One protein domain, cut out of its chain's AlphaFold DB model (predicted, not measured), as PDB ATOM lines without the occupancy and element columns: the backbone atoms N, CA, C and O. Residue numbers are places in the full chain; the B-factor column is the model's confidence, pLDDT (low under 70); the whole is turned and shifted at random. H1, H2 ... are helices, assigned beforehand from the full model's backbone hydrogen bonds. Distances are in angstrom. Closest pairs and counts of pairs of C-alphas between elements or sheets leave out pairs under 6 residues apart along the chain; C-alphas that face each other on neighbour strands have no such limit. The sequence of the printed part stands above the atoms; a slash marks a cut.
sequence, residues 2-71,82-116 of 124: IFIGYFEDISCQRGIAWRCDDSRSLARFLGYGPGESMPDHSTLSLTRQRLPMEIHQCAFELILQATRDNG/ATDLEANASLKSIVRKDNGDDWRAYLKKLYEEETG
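AT A GLANCE: This is residues 2 to 71 and 82 to 116 of the 124 residues of the protein "DUF772 domain-containing protein" of Planctomycetes bacterium Poly21 (UniProt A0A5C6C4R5). The short helix H1 sits near the middle of a loose cage of crossed helices, with H2, H4, H5 and H7 around it. H3 and H6 lie toward opposite ends, H3 at a corner with H2 and H6 across H5. The 105 printed residues hold seven named helices, H1 to H7 in chain order, and no named strand; the class is all helix. The whole is compact, with a radius of gyration of the C-alphas of 14.2 A and spans of 40 by 35 by 28 A.

IN THESE COORDINATES: H1 is residues 2 to 7, from C-alpha 2 at (177.719, 145.715, 170.681). H2 is residues 13 to 22, 14.2 A long, and H3 is residues 24 to 29. H4 is residues 41 to 50, 14.3 A, and H5, the longest, residues 53 to 69, 24.5 A. H6 is residues 85 to 93, and H7, residues 103 to 115, runs 18.2 A to C-alpha 115 at (173.142, 132.816, 163.723).

HOW THE PARTS SIT: H2 is the hub. It touches H1, about perpendicular at 77 degrees, with C-alphas of Gly 5 and Ile 16 closest, 5.5 A. It touches H4 at a steep tilt of 53 degrees, closest C-alphas Arg 14 and His 41, 5.0 A. H2 and H3 only just touch, only at the corner, with 3 pairs of C-alphas within 8 A; Cys 20 and Leu 26 are closest, 5.6 A. H5 touches H6 with residues 61 to 65 alone, closest C-alphas Glu 61 and Ala 87, 6.4 A. H7 is close to H1 but not clearly touching, closest C-alphas Tyr 6 and Tyr 106, 7.0 A. Every O i to N i+4 pair is within hydrogen-bond range in H1, H2, H3, H4, H5 and H7; in H6, 4 of 5.

THE WHOLE: Residues 72 to 81 are not printed; C-alphas 71 and 82 are 16.0 A apart. The link H3 to H4 is long. Residues 68 to 71 and 82 to 100 have pLDDT under 70.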
ATOM      1  N   ILE A   2     178.575 145.735 171.892       87.31
ATOM      2  CA  ILE A   2     177.719 145.715 170.681       87.31
ATOM      3  C   ILE A   2     177.287 147.123 170.216       87.31
ATOM      4  O   ILE A   2     177.280 147.399 169.024       87.31
ATOM      5  N   PHE A   3     177.020 148.045 171.147       85.00
ATOM      6  CA  PHE A   3     176.692 149.442 170.831       85.00
ATOM      7  C   PHE A   3     177.777 150.176 170.023       85.00
ATOM      8  O   PHE A   3     177.453 151.085 169.270       85.00
ATOM      9  N   ILE A   4     179.049 149.775 170.131       87.31
ATOM     10  CA  ILE A   4     180.143 150.354 169.336       87.31
ATOM     11  C   ILE A   4     179.920 150.046 167.862       87.31
ATOM     12  O   ILE A   4     180.062 150.935 167.034       87.31
ATOM     13  N   GLY A   5     179.494 148.824 167.534       87.69
ATOM     14  CA  GLY A   5     179.163 148.484 166.155       87.69
ATOM     15  C   GLY A   5     177.990 149.292 165.614       87.69
ATOM     16  O   GLY A   5     177.986 149.645 164.443       87.69
ATOM     17  N   TYR A   6     177.034 149.672 166.461       83.81
ATOM     18  CA  TYR A   6     175.962 150.573 166.041       83.81
ATOM     19  C   TYR A   6     176.458 151.993 165.750       83.81
ATOM     20  O   TYR A   6     176.064 152.579 164.745       83.81
ATOM     21  N   PHE A   7     177.335 152.540 166.597       80.25
ATOM     22  CA  PHE A   7     177.877 153.890 166.407       80.25
ATOM     23  C   PHE A   7     178.923 153.988 165.291       80.25
ATOM     24  O   PHE A   7     179.062 155.054 164.698       80.25
ATOM     25  N   GLU A   8     179.648 152.907 165.005       83.19
ATOM     26  CA  GLU A   8     180.716 152.870 163.997       83.19
ATOM     27  C   GLU A   8     180.329 152.153 162.698       83.19
ATOM     28  O   GLU A   8     181.191 151.896 161.863       83.19
ATOM     29  N   ASP A   9     179.047 151.828 162.520       83.69
ATOM     30  CA  ASP A   9     178.538 151.094 161.355       83.69
ATOM     31  C   ASP A   9     179.263 149.764 161.082       83.69
ATOM     32  O   ASP A   9     179.707 149.458 159.977       83.69
ATOM     33  N   ILE A  10     179.389 148.944 162.122       87.62
ATOM     34  CA  ILE A  10     179.963 147.606 162.024       87.62
ATOM     35  C   ILE A  10     178.854 146.585 162.245       87.62
ATOM     36  O   ILE A  10     178.262 146.502 163.324       87.62
ATOM     37  N   SER A  11     178.582 145.782 161.221       86.06
ATOM     38  CA  SER A  11     177.458 144.841 161.181       86.06
ATOM     39  C   SER A  11     177.799 143.405 161.595       86.06
ATOM     40  O   SER A  11     176.915 142.557 161.560       86.06
ATOM     41  N   CYS A  12     179.038 143.112 162.003       87.38
ATOM     42  CA  CYS A  12     179.457 141.772 162.433       87.38
ATOM     43  C   CYS A  12     180.217 141.807 163.766       87.38
ATOM     44  O   CYS A  12     180.993 142.731 164.035       87.38
ATOM     45  N   GLN A  13     180.046 140.787 164.616       89.56
ATOM     46  CA  GLN A  13     180.663 140.786 165.953       89.56
ATOM     47  C   GLN A  13     182.185 140.693 165.885       89.56
ATOM     48  O   GLN A  13     182.883 141.280 166.712       89.56
ATOM     49  N   ARG A  14     182.706 140.004 164.867       90.44
ATOM     50  CA  ARG A  14     184.146 139.944 164.575       90.44
ATOM     51  C   ARG A  14     184.725 141.320 164.285       90.44
ATOM     52  O   ARG A  14     185.775 141.653 164.827       90.44
ATOM     53  N   GLY A  15     184.030 142.123 163.481       90.50
ATOM     54  CA  GLY A  15     184.437 143.492 163.189       90.50
ATOM     55  C   GLY A  15     184.422 144.363 164.443       90.50
ATOM     56  O   GLY A  15     185.359 145.119 164.670       90.50
ATOM     57  N   ILE A  16     183.406 144.209 165.300       90.56
ATOM     58  CA  ILE A  16     183.305 144.954 166.565       90.56
ATOM     59  C   ILE A  16     184.470 144.601 167.492       90.56
ATOM     60  O   ILE A  16     185.112 145.501 168.029       90.56
ATOM     61  N   ALA A  17     184.753 143.306 167.670       91.56
ATOM     62  CA  ALA A  17     185.870 142.839 168.488       91.56
ATOM     63  C   ALA A  17     187.203 143.390 167.970       91.56
ATOM     64  O   ALA A  17     187.946 144.000 168.732       91.56
ATOM     65  N   TRP A  18     187.455 143.255 166.664       91.75
ATOM     66  CA  TRP A  18     188.664 143.776 166.030       91.75
ATOM     67  C   TRP A  18     188.799 145.290 166.211       91.75
ATOM     68  O   TRP A  18     189.852 145.775 166.607       91.75
ATOM     69  N   ARG A  19     187.715 146.047 166.009       91.12
ATOM     70  CA  ARG A  19     187.729 147.504 166.160       91.12
ATOM     71  C   ARG A  19     188.021 147.951 167.592       91.12
ATOM     72  O   ARG A  19     188.682 148.973 167.793       91.12
ATOM     73  N   CYS A  20     187.508 147.210 168.573       89.75
ATOM     74  CA  CYS A  20     187.763 147.458 169.990       89.75
ATOM     75  C   CYS A  20     189.202 147.109 170.392       89.75
ATOM     76  O   CYS A  20     189.750 147.779 171.264       89.75
ATOM     77  N   ASP A  21     189.795 146.097 169.760       89.50
ATOM     78  CA  ASP A  21     191.191 145.692 169.957       89.50
ATOM     79  C   ASP A  21     192.177 146.689 169.321       89.50
ATOM     80  O   ASP A  21     193.151 147.096 169.950       89.50
ATOM     81  N   ASP A  22     191.863 147.181 168.120       90.81
ATOM     82  CA  ASP A  22     192.697 148.128 167.366       90.81
ATOM     83  C   ASP A  22     192.750 149.533 168.004       90.81
ATOM     84  O   ASP A  22     193.718 150.279 167.849       90.81
ATOM     85  N   SER A  23     191.734 149.914 168.786       88.88
ATOM     86  CA  SER A  23     191.638 151.265 169.343       88.88
ATOM     87  C   SER A  23     191.746 151.332 170.850       88.88
ATOM     88  O   SER A  23     190.819 151.040 171.609       88.88
ATOM     89  N   ARG A  24     192.861 151.921 171.281       86.25
ATOM     90  CA  ARG A  24     193.137 152.201 172.688       86.25
ATOM     91  C   ARG A  24     192.088 153.094 173.353       86.25
ATOM     92  O   ARG A  24     191.816 152.935 174.542       86.25
ATOM     93  N   SER A  25     191.497 154.021 172.601       84.94
ATOM     94  CA  SER A  25     190.431 154.892 173.100       84.94
ATOM     95  C   SER A  25     189.159 154.101 173.408       84.94
ATOM     96  O   SER A  25     188.555 154.327 174.456       84.94
ATOM     97  N   LEU A  26     188.790 153.138 172.556       86.75
ATOM     98  CA  LEU A  26     187.652 152.247 172.804       86.75
ATOM     99  C   LEU A  26     187.925 151.281 173.956       86.75
ATOM    100  O   LEU A  26     187.067 151.115 174.816       86.75
ATOM    101  N   ALA A  27     189.124 150.699 174.017       87.38
ATOM    102  CA  ALA A  27     189.528 149.846 175.133       87.38
ATOM    103  C   ALA A  27     189.405 150.596 176.470       87.38
ATOM    104  O   ALA A  27     188.748 150.121 177.393       87.38
ATOM    105  N   ARG A  28     189.933 151.828 176.542       86.81
ATOM    106  CA  ARG A  28     189.809 152.686 177.729       86.81
ATOM    107  C   ARG A  28     188.354 153.028 178.050       86.81
ATOM    108  O   ARG A  28     187.986 153.018 179.220       86.81
ATOM    109  N   PHE A  29     187.539 153.330 177.041       84.81
ATOM    110  CA  PHE A  29     186.110 153.606 177.220       84.81
ATOM    111  C   PHE A  29     185.360 152.404 177.811       84.81
ATOM    112  O   PHE A  29     184.502 152.565 178.671       84.81
ATOM    113  N   LEU A  30     185.728 151.192 177.393       86.25
ATOM    114  CA  LEU A  30     185.184 149.938 177.911       86.25
ATOM    115  C   LEU A  30     185.764 149.536 179.279       86.25
ATOM    116  O   LEU A  30     185.345 148.522 179.831       86.25
ATOM    117  N   GLY A  31     186.698 150.320 179.828       87.94
ATOM    118  CA  GLY A  31     187.311 150.092 181.136       87.94
ATOM    119  C   GLY A  31     188.590 149.253 181.122       87.94
ATOM    120  O   GLY A  31     189.101 148.954 182.195       87.94
ATOM    121  N   TYR A  32     189.130 148.905 179.950       88.81
ATOM    122  CA  TYR A  32     190.311 148.046 179.832       88.81
ATOM    123  C   TYR A  32     191.637 148.814 179.973       88.81
ATOM    124  O   TYR A  32     191.899 149.842 179.327       88.81
ATOM    125  N   GLY A  33     192.512 148.275 180.818       88.00
ATOM    126  CA  GLY A  33     193.849 148.769 181.126       88.00
ATOM    127  C   GLY A  33     194.894 148.478 180.038       88.00
ATOM    128  O   GLY A  33     194.609 147.840 179.020       88.00
ATOM    129  N   PRO A  34     196.114 149.042 180.146       81.88
ATOM    130  CA  PRO A  34     197.205 148.750 179.215       81.88
ATOM    131  C   PRO A  34     197.652 147.296 179.355       81.88
ATOM    132  O   PRO A  34     198.002 146.876 180.451       81.88
ATOM    133  N   GLY A  35     197.647 146.542 178.252       82.00
ATOM    134  CA  GLY A  35     198.032 145.125 178.242       82.00
ATOM    135  C   GLY A  35     196.915 144.143 178.608       82.00
ATOM    136  O   GLY A  35     197.147 142.940 178.558       82.00
ATOM    137  N   GLU A  36     195.710 144.622 178.933       87.75
ATOM    138  CA  GLU A  36     194.543 143.748 179.054       87.75
ATOM    139  C   GLU A  36     194.032 143.354 177.667       87.75
ATOM    140  O   GLU A  36     193.888 144.202 176.783       87.75
ATOM    141  N   SER A  37     193.771 142.062 177.478       84.62
ATOM    142  CA  SER A  37     193.220 141.545 176.228       84.62
ATOM    143  C   SER A  37     191.751 141.922 176.095       84.62
ATOM    144  O   SER A  37     190.958 141.701 177.014       84.62
ATOM    145  N   MET A  38     191.385 142.443 174.925       89.62
ATOM    146  CA  MET A  38     189.991 142.708 174.617       89.62
ATOM    147  C   MET A  38     189.223 141.392 174.454       89.62
ATOM    148  O   MET A  38     189.754 140.420 173.910       89.62
ATOM    149  N   PRO A  39     187.965 141.338 174.916       86.75
ATOM    150  CA  PRO A  39     187.109 140.193 174.672       86.75
ATOM    151  C   PRO A  39     186.874 140.041 173.168       86.75
ATOM    152  O   PRO A  39     186.650 141.005 172.429       86.75
ATOM    153  N   ASP A  40     186.921 138.799 172.725       88.62
ATOM    154  CA  ASP A  40     186.774 138.425 171.332       88.62
ATOM    155  C   ASP A  40     185.293 138.310 170.913       88.62
ATOM    156  O   ASP A  40     184.350 138.453 171.699       88.62
ATOM    157  N   HIS A  41     185.076 138.002 169.634       85.31
ATOM    158  CA  HIS A  41     183.742 137.750 169.086       85.31
ATOM    159  C   HIS A  41     182.973 136.611 169.780       85.31
ATOM    160  O   HIS A  41     181.749 136.680 169.868       85.31
ATOM    161  N   SER A  42     183.653 135.597 170.331       86.12
ATOM    162  CA  SER A  42     182.974 134.518 171.056       86.12
ATOM    163  C   SER A  42     182.365 135.021 172.371       86.12
ATOM    164  O   SER A  42     181.222 134.694 172.699       86.12
ATOM    165  N   THR A  43     183.061 135.921 173.070       86.44
ATOM    166  CA  THR A  43     182.558 136.593 174.276       86.44
ATOM    167  C   THR A  43     181.339 137.473 173.978       86.44
ATOM    168  O   THR A  43     180.364 137.482 174.739       86.44
ATOM    169  N   LEU A  44     181.351 138.180 172.843       84.06
ATOM    170  CA  LEU A  44     180.209 138.962 172.353       84.06
ATOM    171  C   LEU A  44     178.994 138.071 172.069       84.06
ATOM    172  O   LEU A  44     177.892 138.375 172.532       84.06
ATOM    173  N   SER A  45     179.207 136.947 171.386       83.00
ATOM    174  CA  SER A  45     178.164 135.964 171.081       83.00
ATOM    175  C   SER A  45     177.547 135.373 172.346       83.00
ATOM    176  O   SER A  45     176.322 135.323 172.467       83.00
ATOM    177  N   LEU A  46     178.374 134.991 173.323       84.88
ATOM    178  CA  LEU A  46     177.910 134.474 174.611       84.88
ATOM    179  C   LEU A  46     177.100 135.515 175.384       84.88
ATOM    180  O   LEU A  46     176.042 135.198 175.924       84.88
ATOM    181  N   THR A  47     177.563 136.764 175.410       83.50
ATOM    182  CA  THR A  47     176.843 137.864 176.069       83.50
ATOM    183  C   THR A  47     175.483 138.096 175.410       83.50
ATOM    184  O   THR A  47     174.484 138.216 176.112       83.50
ATOM    185  N   ARG A  48     175.427 138.065 174.071       82.25
ATOM    186  CA  ARG A  48     174.188 138.206 173.287       82.25
ATOM    187  C   ARG A  48     173.202 137.053 173.491       82.25
ATOM    188  O   ARG A  48     172.007 137.235 173.313       82.25
ATOM    189  N   GLN A  49     173.685 135.844 173.772       81.50
ATOM    190  CA  GLN A  49     172.822 134.688 174.041       81.50
ATOM    191  C   GLN A  49     172.303 134.673 175.480       81.50
ATOM    192  O   GLN A  49     171.185 134.232 175.723       81.50
ATOM    193  N   ARG A  50     173.120 135.119 176.438       85.56
ATOM    194  CA  ARG A  50     172.780 135.094 177.868       85.56
ATOM    195  C   ARG A  50     171.866 136.236 178.289       85.56
ATOM    196  O   ARG A  50     171.147 136.092 179.272       85.56
ATOM    197  N   LEU A  51     171.939 137.370 177.598       83.56
ATOM    198  CA  LEU A  51     171.165 138.555 177.931       83.56
ATOM    199  C   LEU A  51     169.977 138.704 176.972       83.56
ATOM    200  O   LEU A  51     170.174 138.688 175.757       83.56
ATOM    201  N   PRO A  52     168.753 138.885 177.499       82.44
ATOM    202  CA  PRO A  52     167.600 139.243 176.688       82.44
ATOM    203  C   PRO A  52     167.822 140.543 175.911       82.44
ATOM    204  O   PRO A  52     168.593 141.421 176.320       82.44
ATOM    205  N   MET A  53     167.092 140.698 174.807       78.31
ATOM    206  CA  MET A  53     167.139 141.893 173.960       78.31
ATOM    207  C   MET A  53     166.846 143.174 174.759       78.31
ATOM    208  O   MET A  53     167.456 144.217 174.534       78.31
ATOM    209  N   GLU A  54     165.955 143.081 175.739       77.56
ATOM    210  CA  GLU A  54     165.556 144.159 176.642       77.56
ATOM    211  C   GLU A  54     166.730 144.655 177.495       77.56
ATOM    212  O   GLU A  54     166.832 145.846 177.780       77.56
ATOM    213  N   ILE A  55     167.660 143.770 177.863       82.69
ATOM    214  CA  ILE A  55     168.857 144.155 178.618       82.69
ATOM    215  C   ILE A  55     169.850 144.882 177.713       82.69
ATOM    216  O   ILE A  55     170.454 145.868 178.131       82.69
ATOM    217  N   HIS A  56     169.992 144.454 176.456       81.50
ATOM    218  CA  HIS A  56     170.796 145.186 175.476       81.50
ATOM    219  C   HIS A  56     170.227 146.578 175.187       81.50
ATOM    220  O   HIS A  56     170.986 147.539 175.066       81.50
ATOM    221  N   GLN A  57     168.902 146.684 175.114       80.38
ATOM    222  CA  GLN A  57     168.171 147.940 174.998       80.38
ATOM    223  C   GLN A  57     168.428 148.858 176.205       80.38
ATOM    224  O   GLN A  57     168.883 149.983 176.022       80.38
ATOM    225  N   CYS A  58     168.229 148.357 177.425       79.62
ATOM    226  CA  CYS A  58     168.459 149.113 178.658       79.62
ATOM    227  C   CYS A  58     169.921 149.576 178.785       79.62
ATOM    228  O   CYS A  58     170.195 150.737 179.074       79.62
ATOM    229  N   ALA A  59     170.890 148.708 178.478       82.88
ATOM    230  CA  ALA A  59     172.302 149.088 178.488       82.88
ATOM    231  C   ALA A  59     172.612 150.216 177.487       82.88
ATOM    232  O   ALA A  59     173.406 151.106 177.784       82.88
ATOM    233  N   PHE A  60     171.989 150.194 176.306       82.06
ATOM    234  CA  PHE A  60     172.132 151.258 175.316       82.06
ATOM    235  C   PHE A  60     171.518 152.580 175.800       82.06
ATOM    236  O   PHE A  60     172.150 153.628 175.679       82.06
ATOM    237  N   GLU A  61     170.338 152.530 176.418       79.06
ATOM    238  CA  GLU A  61     169.678 153.687 177.037       79.06
ATOM    239  C   GLU A  61     170.540 154.338 178.117       79.06
ATOM    240  O   GLU A  61     170.730 155.553 178.092       79.06
ATOM    241  N   LEU A  62     171.130 153.534 179.005       80.62
ATOM    242  CA  LEU A  62     172.021 154.019 180.060       80.62
ATOM    243  C   LEU A  62     173.250 154.735 179.486       80.62
ATOM    244  O   LEU A  62     173.653 155.779 179.993       80.62
ATOM    245  N   ILE A  63     173.835 154.211 178.404       78.62
ATOM    246  CA  ILE A  63     174.977 154.849 177.730       78.62
ATOM    247  C   ILE A  63     174.559 156.189 177.114       78.62
ATOM    248  O   ILE A  63     175.287 157.179 177.230       78.62
ATOM    249  N   LEU A  64     173.387 156.249 176.480       76.44
ATOM    250  CA  LEU A  64     172.866 157.489 175.910       76.44
ATOM    251  C   LEU A  64     172.574 158.526 176.995       76.44
ATOM    252  O   LEU A  64     173.007 159.668 176.852       76.44
ATOM    253  N   GLN A  65     171.899 158.138 178.079       72.94
ATOM    254  CA  GLN A  65     171.643 158.999 179.237       72.94
ATOM    255  C   GLN A  65     172.957 159.535 179.815       72.94
ATOM    256  O   GLN A  65     173.140 160.747 179.875       72.94
ATOM    257  N   ALA A  66     173.934 158.664 180.082       74.00
ATOM    258  CA  ALA A  66     175.249 159.078 180.566       74.00
ATOM    259  C   ALA A  66     175.951 160.059 179.607       74.00
ATOM    260  O   ALA A  66     176.611 161.001 180.045       74.00
ATOM    261  N   THR A  67     175.792 159.886 178.292       70.25
ATOM    262  CA  THR A  67     176.352 160.806 177.287       70.25
ATOM    263  C   THR A  67     175.635 162.165 177.285       70.25
ATOM    264  O   THR A  67     176.268 163.202 177.059       70.25
ATOM    265  N   ARG A  68     174.319 162.189 177.550       67.75
ATOM    266  CA  ARG A  68     173.540 163.429 177.717       67.75
ATOM    267  C   ARG A  68     173.968 164.181 178.970       67.75
ATOM    268  O   ARG A  68     174.247 165.373 178.874       67.75
ATOM    269  N   ASP A  69     174.096 163.480 180.090       68.94
ATOM    270  CA  ASP A  69     174.458 164.067 181.385       68.94
ATOM    271  C   ASP A  69     175.875 164.653 181.372       68.94
ATOM    272  O   ASP A  69     176.135 165.694 181.973       68.94
ATOM    273  N   ASN A  70     176.784 164.047 180.602       65.12
ATOM    274  CA  ASN A  70     178.133 164.571 180.371       65.12
ATOM    275  C   ASN A  70     178.202 165.652 179.267       65.12
ATOM    276  O   ASN A  70     179.291 166.058 178.859       65.12
ATOM    277  N   GLY A  71     177.060 166.141 178.768       55.09
ATOM    278  CA  GLY A  71     176.976 167.287 177.854       55.09
ATOM    279  C   GLY A  71     177.478 167.041 176.425       55.09
ATOM    280  O   GLY A  71     177.602 167.994 175.652       55.09
ATOM    281  N   ALA A  82     162.576 164.910 183.387       35.31
ATOM    282  CA  ALA A  82     162.006 163.906 182.474       35.31
ATOM    283  C   ALA A  82     162.996 162.772 182.134       35.31
ATOM    284  O   ALA A  82     163.218 162.446 180.967       35.31
ATOM    285  N   THR A  83     163.601 162.156 183.150       48.81
ATOM    286  CA  THR A  83     164.640 161.120 182.980       48.81
ATOM    287  C   THR A  83     164.148 159.870 182.224       48.81
ATOM    288  O   THR A  83     164.925 159.260 181.488       48.81
ATOM    289  N   ASP A  84     162.851 159.539 182.298       42.19
ATOM    290  CA  ASP A  84     162.276 158.352 181.635       42.19
ATOM    291  C   ASP A  84     161.657 158.623 180.250       42.19
ATOM    292  O   ASP A  84     161.749 157.793 179.341       42.19
ATOM    293  N   LEU A  85     161.020 159.782 180.044       39.41
ATOM    294  CA  LEU A  85     160.241 160.033 178.822       39.41
ATOM    295  C   LEU A  85     161.133 160.397 177.625       39.41
ATOM    296  O   LEU A  85     160.857 159.999 176.490       39.41
ATOM    297  N   GLU A  86     162.229 161.123 177.863       46.75
ATOM    298  CA  GLU A  86     163.135 161.523 176.786       46.75
ATOM    299  C   GLU A  86     164.073 160.404 176.336       46.75
ATOM    300  O   GLU A  86     164.445 160.391 175.166       46.75
ATOM    301  N   ALA A  87     164.438 159.448 177.198       43.59
ATOM    302  CA  ALA A  87     165.228 158.291 176.772       43.59
ATOM    303  C   ALA A  87     164.483 157.519 175.671       43.59
ATOM    304  O   ALA A  87     165.026 157.279 174.593       43.59
ATOM    305  N   ASN A  88     163.190 157.271 175.884       43.62
ATOM    306  CA  ASN A  88     162.327 156.575 174.933       43.62
ATOM    307  C   ASN A  88     162.089 157.380 173.631       43.62
ATOM    308  O   ASN A  88     162.033 156.818 172.537       43.62
ATOM    309  N   ALA A  89     161.996 158.713 173.717       43.78
ATOM    310  CA  ALA A  89     161.878 159.585 172.542       43.78
ATOM    311  C   ALA A  89     163.197 159.710 171.754       43.78
ATOM    312  O   ALA A  89     163.187 159.712 170.522       43.78
ATOM    313  N   SER A  90     164.332 159.757 172.455       51.38
ATOM    314  CA  SER A  90     165.666 159.856 171.862       51.38
ATOM    315  C   SER A  90     166.004 158.591 171.072       51.38
ATOM    316  O   SER A  90     166.474 158.689 169.943       51.38
ATOM    317  N   LEU A  91     165.628 157.412 171.575       52.53
ATOM    318  CA  LEU A  91     165.771 156.130 170.871       52.53
ATOM    319  C   LEU A  91     165.003 156.045 169.552       52.53
ATOM    320  O   LEU A  91     165.521 155.492 168.589       52.53
ATOM    321  N   LYS A  92     163.786 156.602 169.492       46.75
ATOM    322  CA  LYS A  92     163.010 156.680 168.240       46.75
ATOM    323  C   LYS A  92     163.609 157.670 167.240       46.75
ATOM    324  O   LYS A  92     163.337 157.568 166.049       46.75
ATOM    325  N   SER A  93     164.380 158.644 167.724       49.78
ATOM    326  CA  SER A  93     165.007 159.683 166.899       49.78
ATOM    327  C   SER A  93     166.455 159.373 166.504       49.78
ATOM    328  O   SER A  93     166.963 159.958 165.547       49.78
ATOM    329  N   ILE A  94     167.118 158.451 167.212       58.91
ATOM    330  CA  ILE A  94     168.455 157.955 166.884       58.91
ATOM    331  C   ILE A  94     168.297 156.958 165.741       58.91
ATOM    332  O   ILE A  94     168.127 155.753 165.904       58.91
ATOM    333  N   VAL A  95     168.285 157.536 164.551       57.06
ATOM    334  CA  VAL A  95     168.287 156.843 163.277       57.06
ATOM    335  C   VAL A  95     169.694 156.968 162.717       57.06
ATOM    336  O   VAL A  95     170.246 158.074 162.653       57.06
ATOM    337  N   ARG A  96     170.295 155.847 162.308       59.38
ATOM    338  CA  ARG A  96     171.578 155.885 161.601       59.38
ATOM    339  C   ARG A  96     171.444 156.759 160.356       59.38
ATOM    340  O   ARG A  96     170.584 156.499 159.518       59.38
ATOM    341  N   LYS A  97     172.304 157.771 160.210       49.31
ATOM    342  CA  LYS A  97     172.280 158.657 159.033       49.31
ATOM    343  C   LYS A  97     172.554 157.916 157.723       49.31
ATOM    344  O   LYS A  97     172.072 158.367 156.693       49.31
ATOM    345  N   ASP A  98     173.285 156.806 157.777       55.78
ATOM    346  CA  ASP A  98     173.741 156.105 156.572       55.78
ATOM    347  C   ASP A  98     172.701 155.093 156.063       55.78
ATOM    348  O   ASP A  98     172.418 155.065 154.871       55.78
ATOM    349  N   ASN A  99     172.076 154.320 156.967       59.78
ATOM    350  CA  ASN A  99     171.168 153.218 156.600       59.78
ATOM    351  C   ASN A  99     169.734 153.345 157.140       59.78
ATOM    352  O   ASN A  99     168.881 152.536 156.785       59.78
ATOM    353  N   GLY A 100     169.440 154.316 158.008       66.88
ATOM    354  CA  GLY A 100     168.093 154.503 158.553       66.88
ATOM    355  C   GLY A 100     167.675 153.505 159.644       66.88
ATOM    356  O   GLY A 100     166.548 153.578 160.129       66.88
ATOM    357  N   ASP A 101     168.554 152.583 160.044       72.44
ATOM    358  CA  ASP A 101     168.229 151.573 161.052       72.44
ATOM    359  C   ASP A 101     168.194 152.170 162.467       72.44
ATOM    360  O   ASP A 101     169.131 152.853 162.908       72.44
ATOM    361  N   ASP A 102     167.132 151.847 163.205       77.56
ATOM    362  CA  ASP A 102     167.097 152.021 164.655       77.56
ATOM    363  C   ASP A 102     167.921 150.924 165.361       77.56
ATOM    364  O   ASP A 102     168.355 149.930 164.766       77.56
ATOM    365  N   TRP A 103     168.177 151.112 166.654       80.81
ATOM    366  CA  TRP A 103     168.984 150.187 167.453       80.81
ATOM    367  C   TRP A 103     168.427 148.752 167.482       80.81
ATOM    368  O   TRP A 103     169.192 147.788 167.428       80.81
ATOM    369  N   ARG A 104     167.098 148.580 167.506       81.50
ATOM    370  CA  ARG A 104     166.465 147.250 167.533       81.50
ATOM    371  C   ARG A 104     166.613 146.537 166.194       81.50
ATOM    372  O   ARG A 104     166.940 145.349 166.169       81.50
ATOM    373  N   ALA A 105     166.409 147.252 165.092       83.00
ATOM    374  CA  ALA A 105     166.622 146.751 163.742       83.00
ATOM    375  C   ALA A 105     168.083 146.335 163.537       83.00
ATOM    376  O   ALA A 105     168.345 145.246 163.024       83.00
ATOM    377  N   TYR A 106     169.030 147.146 164.018       85.25
ATOM    378  CA  TYR A 106     170.450 146.804 164.006       85.25
ATOM    379  C   TYR A 106     170.747 145.517 164.786       85.25
ATOM    380  O   TYR A 106     171.386 144.615 164.249       85.25
ATOM    381  N   LEU A 107     170.252 145.390 166.023       83.38
ATOM    382  CA  LEU A 107     170.479 144.188 166.831       83.38
ATOM    383  C   LEU A 107     169.890 142.930 166.186       83.38
ATOM    384  O   LEU A 107     170.503 141.865 166.262       83.38
ATOM    385  N   LYS A 108     168.733 143.047 165.526       85.31
ATOM    386  CA  LYS A 108     168.116 141.942 164.785       85.31
ATOM    387  C   LYS A 108     168.981 141.505 163.599       85.31
ATOM    388  O   LYS A 108     169.243 140.316 163.463       85.31
ATOM    389  N   LYS A 109     169.487 142.453 162.801       86.62
ATOM    390  CA  LYS A 109     170.406 142.163 161.684       86.62
ATOM    391  C   LYS A 109     171.716 141.544 162.171       86.62
ATOM    392  O   LYS A 109     172.164 140.548 161.619       86.62
ATOM    393  N   LEU A 110     172.294 142.083 163.246       86.19
ATOM    394  CA  LEU A 110     173.508 141.538 163.858       86.19
ATOM    395  C   LEU A 110     173.286 140.113 164.394       86.19
ATOM    396  O   LEU A 110     174.186 139.279 164.352       86.19
ATOM    397  N   TYR A 111     172.097 139.821 164.925       84.12
ATOM    398  CA  TYR A 111     171.729 138.474 165.356       84.12
ATOM    399  C   TYR A 111     171.603 137.505 164.174       84.12
ATOM    400  O   TYR A 111     172.111 136.383 164.245       84.12
ATOM    401  N   GLU A 112     170.952 137.945 163.099       86.00
ATOM    402  CA  GLU A 112     170.763 137.172 161.874       86.00
ATOM    403  C   GLU A 112     172.088 136.850 161.184       86.00
ATOM    404  O   GLU A 112     172.315 135.691 160.848       86.00
ATOM    405  N   GLU A 113     173.001 137.815 161.083       85.44
ATOM    406  CA  GLU A 113     174.344 137.613 160.518       85.44
ATOM    407  C   GLU A 113     175.138 136.536 161.278       85.44
ATOM    408  O   GLU A 113     175.835 135.715 160.688       85.44
ATOM    409  N   GLU A 114     175.010 136.496 162.605       80.75
ATOM    410  CA  GLU A 114     175.806 135.598 163.451       80.75
ATOM    411  C   GLU A 114     175.185 134.204 163.609       80.75
ATOM    412  O   GLU A 114     175.884 133.245 163.931       80.75
ATOM    413  N   THR A 115     173.866 134.072 163.443       79.50
ATOM    414  CA  THR A 115     173.142 132.816 163.723       79.50
ATOM    415  C   THR A 115     172.410 132.228 162.525       79.50
ATOM    416  O   THR A 115     171.946 131.089 162.605       79.50
ATOM    417  N   GLY A 116     172.253 132.992 161.443       77.75
ATOM    418  CA  GLY A 116     171.368 132.672 160.325       77.75
ATOM    419  C   GLY A 116     169.877 132.671 160.685       77.75
ATOM    420  O   GLY A 116     169.067 132.191 159.896       77.75
TER     421      GLY A 116